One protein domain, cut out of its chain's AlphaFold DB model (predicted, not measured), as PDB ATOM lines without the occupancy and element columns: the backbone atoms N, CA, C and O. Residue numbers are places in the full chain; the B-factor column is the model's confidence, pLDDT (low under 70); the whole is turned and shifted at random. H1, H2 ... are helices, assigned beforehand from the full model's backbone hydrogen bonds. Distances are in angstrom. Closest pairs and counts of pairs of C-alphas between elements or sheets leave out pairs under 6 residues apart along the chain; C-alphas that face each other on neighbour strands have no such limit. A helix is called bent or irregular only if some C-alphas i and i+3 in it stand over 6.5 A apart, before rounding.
ATOM      1  N   SER A 413     225.885 145.329 247.119       63.41
ATOM      2  CA  SER A 413     225.634 146.620 246.460       63.41
ATOM      3  C   SER A 413     224.218 147.130 246.684       63.41
ATOM      4  O   SER A 413     224.033 148.288 247.071       63.41
ATOM      5  N   ARG A 414     223.223 146.246 246.542       68.88
ATOM      6  CA  ARG A 414     221.818 146.501 246.888       68.88
ATOM      7  C   ARG A 414     221.694 147.052 248.311       68.88
ATOM      8  O   ARG A 414     221.186 148.154 248.503       68.88
ATOM      9  N   THR A 415     222.213 146.324 249.298       64.38
ATOM     10  CA  THR A 415     222.146 146.696 250.721       64.38
ATOM     11  C   THR A 415     222.884 148.005 251.006       64.38
ATOM     12  O   THR A 415     222.341 148.889 251.669       64.38
ATOM     13  N   PHE A 416     224.090 148.171 250.454       65.31
ATOM     14  CA  PHE A 416     224.894 149.378 250.605       65.31
ATOM     15  C   PHE A 416     224.156 150.617 250.084       65.31
ATOM     16  O   PHE A 416     224.102 151.640 250.772       65.31
ATOM     17  N   ILE A 417     223.575 150.537 248.883       65.00
ATOM     18  CA  ILE A 417     222.894 151.670 248.250       65.00
ATOM     19  C   ILE A 417     221.578 151.998 248.929       65.00
ATOM     20  O   ILE A 417     221.299 153.176 249.133       65.00
ATOM     21  N   LEU A 418     220.811 151.000 249.359       70.00
ATOM     22  CA  LEU A 418     219.567 151.230 250.090       70.00
ATOM     23  C   LEU A 418     219.818 151.892 251.453       70.00
ATOM     24  O   LEU A 418     219.131 152.854 251.791       70.00
ATOM     25  N   TYR A 419     220.857 151.466 252.179       70.69
ATOM     26  CA  TYR A 419     221.258 152.086 253.446       70.69
ATOM     27  C   TYR A 419     221.807 153.515 253.263       70.69
ATOM     28  O   TYR A 419     221.536 154.406 254.067       70.69
ATOM     29  N   ASN A 420     222.556 153.774 252.183       66.69
ATOM     30  CA  ASN A 420     223.200 155.073 251.953       66.69
ATOM     31  C   ASN A 420     222.398 156.057 251.088       66.69
ATOM     32  O   ASN A 420     222.793 157.221 251.008       66.69
ATOM     33  N   ALA A 421     221.285 155.651 250.470       69.00
ATOM     34  CA  ALA A 421     220.518 156.466 249.521       69.00
ATOM     35  C   ALA A 421     220.181 157.866 250.059       69.00
ATOM     36  O   ALA A 421     220.461 158.855 249.385       69.00
ATOM     37  N   LYS A 422     219.673 157.966 251.298       74.88
ATOM     38  CA  LYS A 422     219.374 159.244 251.977       74.88
ATOM     39  C   LYS A 422     220.594 160.175 252.043       74.88
ATOM     40  O   LYS A 422     220.478 161.371 251.781       74.88
ATOM     41  N   ARG A 423     221.772 159.621 252.361       62.59
ATOM     42  CA  ARG A 423     223.042 160.355 252.492       62.59
ATOM     43  C   ARG A 423     223.635 160.738 251.133       62.59
ATOM     44  O   ARG A 423     224.095 161.864 250.976       62.59
ATOM     45  N   LEU A 424     223.564 159.852 250.138       64.06
ATOM     46  CA  LEU A 424     223.954 160.153 248.753       64.06
ATOM     47  C   LEU A 424     223.044 161.230 248.131       64.06
ATOM     48  O   LEU A 424     223.510 162.072 247.369       64.06
ATOM     49  N   ALA A 425     221.759 161.253 248.491       64.06
ATOM     50  CA  ALA A 425     220.778 162.189 247.949       64.06
ATOM     51  C   ALA A 425     220.909 163.632 248.465       64.06
ATOM     52  O   ALA A 425     220.246 164.517 247.920       64.06
ATOM     53  N   LYS A 426     221.718 163.905 249.502       62.31
ATOM     54  CA  LYS A 426     221.760 165.223 250.173       62.31
ATOM     55  C   LYS A 426     222.126 166.395 249.244       62.31
ATOM     56  O   LYS A 426     221.677 167.507 249.474       62.31
ATOM     57  N   TYR A 427     222.835 166.125 248.144       56.34
ATOM     58  CA  TYR A 427     223.214 167.101 247.105       56.34
ATOM     59  C   TYR A 427     222.126 167.377 246.054       56.34
ATOM     60  O   TYR A 427     222.370 168.090 245.084       56.34
ATOM     61  N   ILE A 428     220.950 166.760 246.188       60.72
ATOM     62  CA  ILE A 428     219.859 166.826 245.214       60.72
ATOM     63  C   ILE A 428     218.618 167.313 245.949       60.72
ATOM     64  O   ILE A 428     218.146 166.654 246.883       60.72
ATOM     65  N   THR A 429     218.073 168.453 245.522       67.25
ATOM     66  CA  THR A 429     216.920 169.066 246.195       67.25
ATOM     67  C   THR A 429     215.691 168.163 246.100       67.25
ATOM     68  O   THR A 429     215.520 167.416 245.135       67.25
ATOM     69  N   ASN A 430     214.786 168.236 247.079       70.12
ATOM     70  CA  ASN A 430     213.556 167.431 247.059       70.12
ATOM     71  C   ASN A 430     212.691 167.713 245.813       70.12
ATOM     72  O   ASN A 430     211.992 166.823 245.333       70.12
ATOM     73  N   GLU A 431     212.786 168.918 245.248       70.56
ATOM     74  CA  GLU A 431     212.182 169.259 243.960       70.56
ATOM     75  C   GLU A 431     212.862 168.531 242.791       70.56
ATOM     76  O   GLU A 431     212.182 167.882 242.003       70.56
ATOM     77  N   GLN A 432     214.199 168.535 242.710       65.88
ATOM     78  CA  GLN A 432     214.940 167.781 241.689       65.88
ATOM     79  C   GLN A 432     214.654 166.274 241.765       65.88
ATOM     80  O   GLN A 432     214.474 165.643 240.725       65.88
ATOM     81  N   ARG A 433     214.550 165.694 242.971       71.06
ATOM     82  CA  ARG A 433     214.164 164.281 243.162       71.06
ATOM     83  C   ARG A 433     212.765 164.001 242.601       71.06
ATOM     84  O   ARG A 433     212.596 163.047 241.844       71.06
ATOM     85  N   ARG A 434     211.783 164.857 242.919       76.94
ATOM     86  CA  ARG A 434     210.406 164.750 242.405       76.94
ATOM     87  C   ARG A 434     210.334 164.940 240.889       76.94
ATOM     88  O   ARG A 434     209.699 164.142 240.213       76.94
ATOM     89  N   ASN A 435     211.041 165.921 240.336       73.19
ATOM     90  CA  ASN A 435     211.085 166.153 238.891       73.19
ATOM     91  C   ASN A 435     211.744 164.976 238.142       73.19
ATOM     92  O   ASN A 435     211.314 164.635 237.042       73.19
ATOM     93  N   ARG A 436     212.734 164.310 238.754       74.69
ATOM     94  CA  ARG A 436     213.409 163.126 238.197       74.69
ATOM     95  C   ARG A 436     212.526 161.871 238.149       74.69
ATOM     96  O   ARG A 436     212.601 161.143 237.162       74.69
ATOM     97  N   ILE A 437     211.645 161.629 239.130       75.94
ATOM     98  CA  ILE A 437     210.745 160.455 239.074       75.94
ATOM     99  C   ILE A 437     209.666 160.543 237.980       75.94
ATOM    100  O   ILE A 437     209.184 159.505 237.530       75.94
ATOM    101  N   MET A 438     209.342 161.740 237.474       73.19
ATOM    102  CA  MET A 438     208.315 161.954 236.432       73.19
ATOM    103  C   MET A 438     208.601 161.252 235.087       73.19
ATOM    104  O   MET A 438     207.721 161.191 234.220       73.19
ATOM    105  N   GLY A 439     209.818 160.729 234.896       67.56
ATOM    106  CA  GLY A 439     210.193 159.885 233.758       67.56
ATOM    107  C   GLY A 439     209.647 158.451 233.820       67.56
ATOM    108  O   GLY A 439     209.400 157.854 232.776       67.56
ATOM    109  N   TYR A 440     209.406 157.897 235.015       73.62
ATOM    110  CA  TYR A 440     209.052 156.481 235.224       73.62
ATOM    111  C   TYR A 440     207.536 156.240 235.240       73.62
ATOM    112  O   TYR A 440     207.007 155.563 236.118       73.62
ATOM    113  N   GLN A 441     206.829 156.792 234.251       67.31
ATOM    114  CA  GLN A 441     205.361 156.726 234.155       67.31
ATOM    115  C   GLN A 441     204.819 155.291 234.095       67.31
ATOM    116  O   GLN A 441     203.696 155.045 234.521       67.31
ATOM    117  N   ASP A 442     205.628 154.351 233.607       69.75
ATOM    118  CA  ASP A 442     205.264 152.939 233.495       69.75
ATOM    119  C   ASP A 442     205.532 152.148 234.807       69.75
ATOM    120  O   ASP A 442     204.982 151.067 234.985       69.75
ATOM    121  N   ASN A 443     206.317 152.698 235.755       76.25
ATOM    122  CA  ASN A 443     206.776 152.056 237.006       76.25
ATOM    123  C   ASN A 443     206.544 152.948 238.254       76.25
ATOM    124  O   ASN A 443     207.416 153.084 239.114       76.25
ATOM    125  N   VAL A 444     205.369 153.580 238.360       79.38
ATOM    126  CA  VAL A 444     205.080 154.619 239.376       79.38
ATOM    127  C   VAL A 444     205.360 154.164 240.818       79.38
ATOM    128  O   VAL A 444     206.052 154.870 241.545       79.38
ATOM    129  N   LYS A 445     204.903 152.967 241.216       83.94
ATOM    130  CA  LYS A 445     205.083 152.439 242.587       83.94
ATOM    131  C   LYS A 445     206.558 152.300 242.983       83.94
ATOM    132  O   LYS A 445     206.937 152.651 244.099       83.94
ATOM    133  N   ASP A 446     207.393 151.829 242.060       83.25
ATOM    134  CA  ASP A 446     208.829 151.658 242.293       83.25
ATOM    135  C   ASP A 446     209.546 153.018 242.366       83.25
ATOM    136  O   ASP A 446     210.485 153.190 243.142       83.25
ATOM    137  N   ALA A 447     209.068 154.015 241.615       84.00
ATOM    138  CA  ALA A 447     209.580 155.383 241.666       84.00
ATOM    139  C   ALA A 447     209.158 156.139 242.945       84.00
ATOM    140  O   ALA A 447     209.954 156.889 243.512       84.00
ATOM    141  N   GLU A 448     207.944 155.905 243.448       86.06
ATOM    142  CA  GLU A 448     207.478 156.401 244.750       86.06
ATOM    143  C   GLU A 448     208.264 155.767 245.908       86.06
ATOM    144  O   GLU A 448     208.698 156.472 246.824       86.06
ATOM    145  N   LEU A 449     208.520 154.455 245.852       87.06
ATOM    146  CA  LEU A 449     209.363 153.758 246.826       87.06
ATOM    147  C   LEU A 449     210.813 154.271 246.779       87.06
ATOM    148  O   LEU A 449     211.377 154.586 247.828       87.06
ATOM    149  N   ALA A 450     211.386 154.466 245.585       83.94
ATOM    150  CA  ALA A 450     212.694 155.102 245.416       83.94
ATOM    151  C   ALA A 450     212.744 156.501 246.058       83.94
ATOM    152  O   ALA A 450     213.705 156.817 246.763       83.94
ATOM    153  N   LEU A 451     211.700 157.323 245.881       85.75
ATOM    154  CA  LEU A 451     211.618 158.640 246.516       85.75
ATOM    155  C   LEU A 451     211.551 158.535 248.048       85.75
ATOM    156  O   LEU A 451     212.307 159.235 248.721       85.75
ATOM    157  N   ARG A 452     210.726 157.637 248.614       86.38
ATOM    158  CA  ARG A 452     210.674 157.416 250.075       86.38
ATOM    159  C   ARG A 452     212.028 156.992 250.645       86.38
ATOM    160  O   ARG A 452     212.404 157.460 251.716       86.38
ATOM    161  N   ILE A 453     212.782 156.161 249.926       83.44
ATOM    162  CA  ILE A 453     214.126 155.716 250.322       83.44
ATOM    163  C   ILE A 453     215.134 156.880 250.273       83.44
ATOM    164  O   ILE A 453     215.867 157.099 251.236       83.44
ATOM    165  N   LEU A 454     215.122 157.692 249.209       76.62
ATOM    166  CA  LEU A 454     215.965 158.894 249.081       76.62
ATOM    167  C   LEU A 454     215.628 159.976 250.126       76.62
ATOM    168  O   LEU A 454     216.511 160.715 250.564       76.62
ATOM    169  N   GLU A 455     214.365 160.095 250.539       83.25
ATOM    170  CA  GLU A 455     213.933 160.977 251.635       83.25
ATOM    171  C   GLU A 455     214.210 160.386 253.034       83.25
ATOM    172  O   GLU A 455     214.198 161.119 254.022       83.25
ATOM    173  N   GLY A 456     214.512 159.086 253.139       81.50
ATOM    174  CA  GLY A 456     214.728 158.402 254.416       81.50
ATOM    175  C   GLY A 456     213.447 158.126 255.208       81.50
ATOM    176  O   GLY A 456     213.488 158.143 256.433       81.50
ATOM    177  N   LYS A 457     212.328 157.908 254.505       84.31
ATOM    178  CA  LYS A 457     210.981 157.584 255.019       84.31
ATOM    179  C   LYS A 457     210.588 156.123 254.732       84.31
ATOM    180  O   LYS A 457     209.420 155.816 254.491       84.31
ATOM    181  N   CYS A 458     211.582 155.247 254.643       82.88
ATOM    182  CA  CYS A 458     211.425 153.823 254.365       82.88
ATOM    183  C   CYS A 458     211.891 153.047 255.599       82.88
ATOM    184  O   CYS A 458     212.960 153.348 256.133       82.88
ATOM    185  N   SER A 459     211.090 152.097 256.070       78.31
ATOM    186  CA  SER A 459     211.413 151.311 257.263       78.31
ATOM    187  C   SER A 459     212.491 150.244 256.978       78.31
ATOM    188  O   SER A 459     212.636 149.810 255.832       78.31
ATOM    189  N   PRO A 460     213.244 149.769 257.992       73.00
ATOM    190  CA  PRO A 460     214.225 148.695 257.814       73.00
ATOM    191  C   PRO A 460     213.704 147.421 257.107       73.00
ATOM    192  O   PRO A 460     214.401 146.951 256.206       73.00
ATOM    193  N   PRO A 461     212.504 146.871 257.414       75.50
ATOM    194  CA  PRO A 461     211.975 145.711 256.688       75.50
ATOM    195  C   PRO A 461     211.485 146.040 255.268       75.50
ATOM    196  O   PRO A 461     211.554 145.184 254.391       75.50
ATOM    197  N   GLU A 462     211.034 147.270 254.989       76.38
ATOM    198  CA  GLU A 462     210.782 147.677 253.600       76.38
ATOM    199  C   GLU A 462     212.091 147.721 252.805       76.38
ATOM    200  O   GLU A 462     212.128 147.222 251.682       76.38
ATOM    201  N   LEU A 463     213.170 148.263 253.390       75.31
ATOM    202  CA  LEU A 463     214.494 148.354 252.764       75.31
ATOM    203  C   LEU A 463     215.060 146.974 252.384       75.31
ATOM    204  O   LEU A 463     215.625 146.833 251.301       75.31
ATOM    205  N   THR A 464     214.878 145.936 253.204       73.56
ATOM    206  CA  THR A 464     215.339 144.576 252.859       73.56
ATOM    207  C   THR A 464     214.494 143.898 251.772       73.56
ATOM    208  O   THR A 464     214.998 142.995 251.096       73.56
ATOM    209  N   ALA A 465     213.265 144.362 251.520       82.00
ATOM    210  CA  ALA A 465     212.359 143.840 250.489       82.00
ATOM    211  C   ALA A 465     212.484 144.524 249.104       82.00
ATOM    212  O   ALA A 465     211.917 144.042 248.126       82.00
ATOM    213  N   VAL A 466     213.237 145.625 248.978       81.38
ATOM    214  CA  VAL A 466     213.259 146.476 247.766       81.38
ATOM    215  C   VAL A 466     213.748 145.750 246.500       81.38
ATOM    216  O   VAL A 466     214.816 145.133 246.505       81.38
ATOM    217  N   SER A 467     213.009 145.873 245.391       83.00
ATOM    218  CA  SER A 467     213.362 145.280 244.090       83.00
ATOM    219  C   SER A 467     214.613 145.924 243.464       83.00
ATOM    220  O   SER A 467     214.907 147.102 243.681       83.00
ATOM    221  N   MET A 468     215.332 145.191 242.605       74.62
ATOM    222  CA  MET A 468     216.453 145.771 241.844       74.62
ATOM    223  C   MET A 468     216.013 146.893 240.887       74.62
ATOM    224  O   MET A 468     216.811 147.775 240.580       74.62
ATOM    225  N   ALA A 469     214.748 146.919 240.450       77.62
ATOM    226  CA  ALA A 469     214.218 148.003 239.625       77.62
ATOM    227  C   ALA A 469     214.182 149.336 240.396       77.62
ATOM    228  O   ALA A 469     214.684 150.342 239.895       77.62
ATOM    229  N   VAL A 470     213.714 149.329 241.649       81.56
ATOM    230  CA  VAL A 470     213.780 150.492 242.554       81.56
ATOM    231  C   VAL A 470     215.229 150.932 242.784       81.56
ATOM    232  O   VAL A 470     215.526 152.123 242.721       81.56
ATOM    233  N   VAL A 471     216.156 149.990 242.997       74.25
ATOM    234  CA  VAL A 471     217.590 150.292 243.179       74.25
ATOM    235  C   VAL A 471     218.181 150.966 241.927       74.25
ATOM    236  O   VAL A 471     218.908 151.956 242.036       74.25
ATOM    237  N   HIS A 472     217.812 150.509 240.726       72.25
ATOM    238  CA  HIS A 472     218.200 151.151 239.465       72.25
ATOM    239  C   HIS A 472     217.591 152.554 239.281       72.25
ATOM    240  O   HIS A 472     218.251 153.407 238.682       72.25
ATOM    241  N   ILE A 473     216.373 152.801 239.782       74.69
ATOM    242  CA  ILE A 473     215.723 154.125 239.779       74.69
ATOM    243  C   ILE A 473     216.425 155.071 240.764       74.69
ATOM    244  O   ILE A 473     216.733 156.206 240.402       74.69
ATOM    245  N   ILE A 474     216.757 154.601 241.973       73.25
ATOM    246  CA  ILE A 474     217.552 155.348 242.966       73.25
ATOM    247  C   ILE A 474     218.860 155.841 242.337       73.25
ATOM    248  O   ILE A 474     219.161 157.032 242.411       73.25
ATOM    249  N   VAL A 475     219.607 154.965 241.657       68.62
ATOM    250  CA  VAL A 475     220.867 155.344 240.994       68.62
ATOM    251  C   VAL A 475     220.660 156.352 239.861       68.62
ATOM    252  O   VAL A 475     221.417 157.315 239.772       68.62
ATOM    253  N   ASP A 476     219.626 156.213 239.029       66.94
ATOM    254  CA  ASP A 476     219.354 157.204 237.977       66.94
ATOM    255  C   ASP A 476     219.003 158.588 238.546       66.94
ATOM    256  O   ASP A 476     219.440 159.606 237.998       66.94
ATOM    257  N   ILE A 477     218.250 158.643 239.654       68.06
ATOM    258  CA  ILE A 477     217.909 159.900 240.339       68.06
ATOM    259  C   ILE A 477     219.166 160.535 240.938       68.06
ATOM    260  O   ILE A 477     219.364 161.745 240.795       68.06
ATOM    261  N   LEU A 478     220.029 159.727 241.566       65.88
ATOM    262  CA  LEU A 478     221.312 160.162 242.122       65.88
ATOM    263  C   LEU A 478     222.279 160.681 241.040       65.88
ATOM    264  O   LEU A 478     223.060 161.596 241.295       65.88
ATOM    265  N   LEU A 479     222.209 160.134 239.824       63.12
ATOM    266  CA  LEU A 479     223.099 160.473 238.709       63.12
ATOM    267  C   LEU A 479     222.562 161.516 237.732       63.12
ATOM    268  O   LEU A 479     223.323 161.961 236.866       63.12
ATOM    269  N   ASP A 480     221.289 161.901 237.851       65.44
ATOM    270  CA  ASP A 480     220.595 162.756 236.881       65.44
ATOM    271  C   ASP A 480     220.590 162.098 235.483       65.44
ATOM    272  O   ASP A 480     221.157 162.609 234.515       65.44
TER     273      ASP A 480
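What this domain is: This is residues 413 to 480 of the 641 residues of an uncharacterized protein of Pochonia chlamydosporia 170 (UniProt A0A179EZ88). Two helices, H3 and H5, cross at the core of a small rounded body, and the long, irregular H1 runs along one side of H5 and crosses H3 at its last residues, 453 to 455. The short helices H2 and H4 pack at opposite ends, H2 on H3 and H4 beside the early part of H1. The printed part has 68 residues, with named helices H1 to H5 in that order and no named strand; the class is all helix. It is compact, with a radius of gyration of the C-alphas of 10.6 A and spans of 27 by 27 by 19 A.

Where its parts are: H1, residues 413 to 427, begins at C-alpha 413 (225.634, 146.620, 246.460) and is 20.6 A long; it is irregular, with C-alphas 419 and 422 7.5 A apart. H2 is residues 430 to 437. H3, residues 444 to 455, is 16.4 A long, and H4 is residues 460 to 465. H5, residues 468 to 479, is 16.4 A long and ends at C-alpha 479 (223.099, 160.473, 238.709).

How they stand to each other: H3 touches residues 469 to 474 of H5 at a steep tilt of 56 degrees, closest at the C-alphas of Asp 446 and Val 470, 5.1 A. H1 touches H5 at a shallow tilt of 30 degrees, the same way, closest at the C-alphas of Ala 425 and Leu 478, 6.2 A. H1 also touches residues 453 to 455 of H3, with the C-alphas of Lys 422 and Leu 454 closest at 4.5 A. H2 and H3 form a helical hairpin; their closest C-alphas, Ile 437 and Ala 447, are 5.8 A apart. H4 and H1 only just touch, with 3 pairs of C-alphas within 8 A, the closest being Leu 418 and Leu 463 at 6.4 A. H2 and H4 are apart. Every O i to N i+4 pair is within hydrogen-bond range in H2, H3, H4 and H5, but 7 of 11 in H1.

The domain as a whole: The C-alphas of Pro 461 and Asp 480, the two farthest apart, are 27.5 A apart. The printed part has no cut and no long link. The mean pLDDT of the printed part is 73.5, and 24 residues are under 70, among them 423 to 429 and 475 to 480.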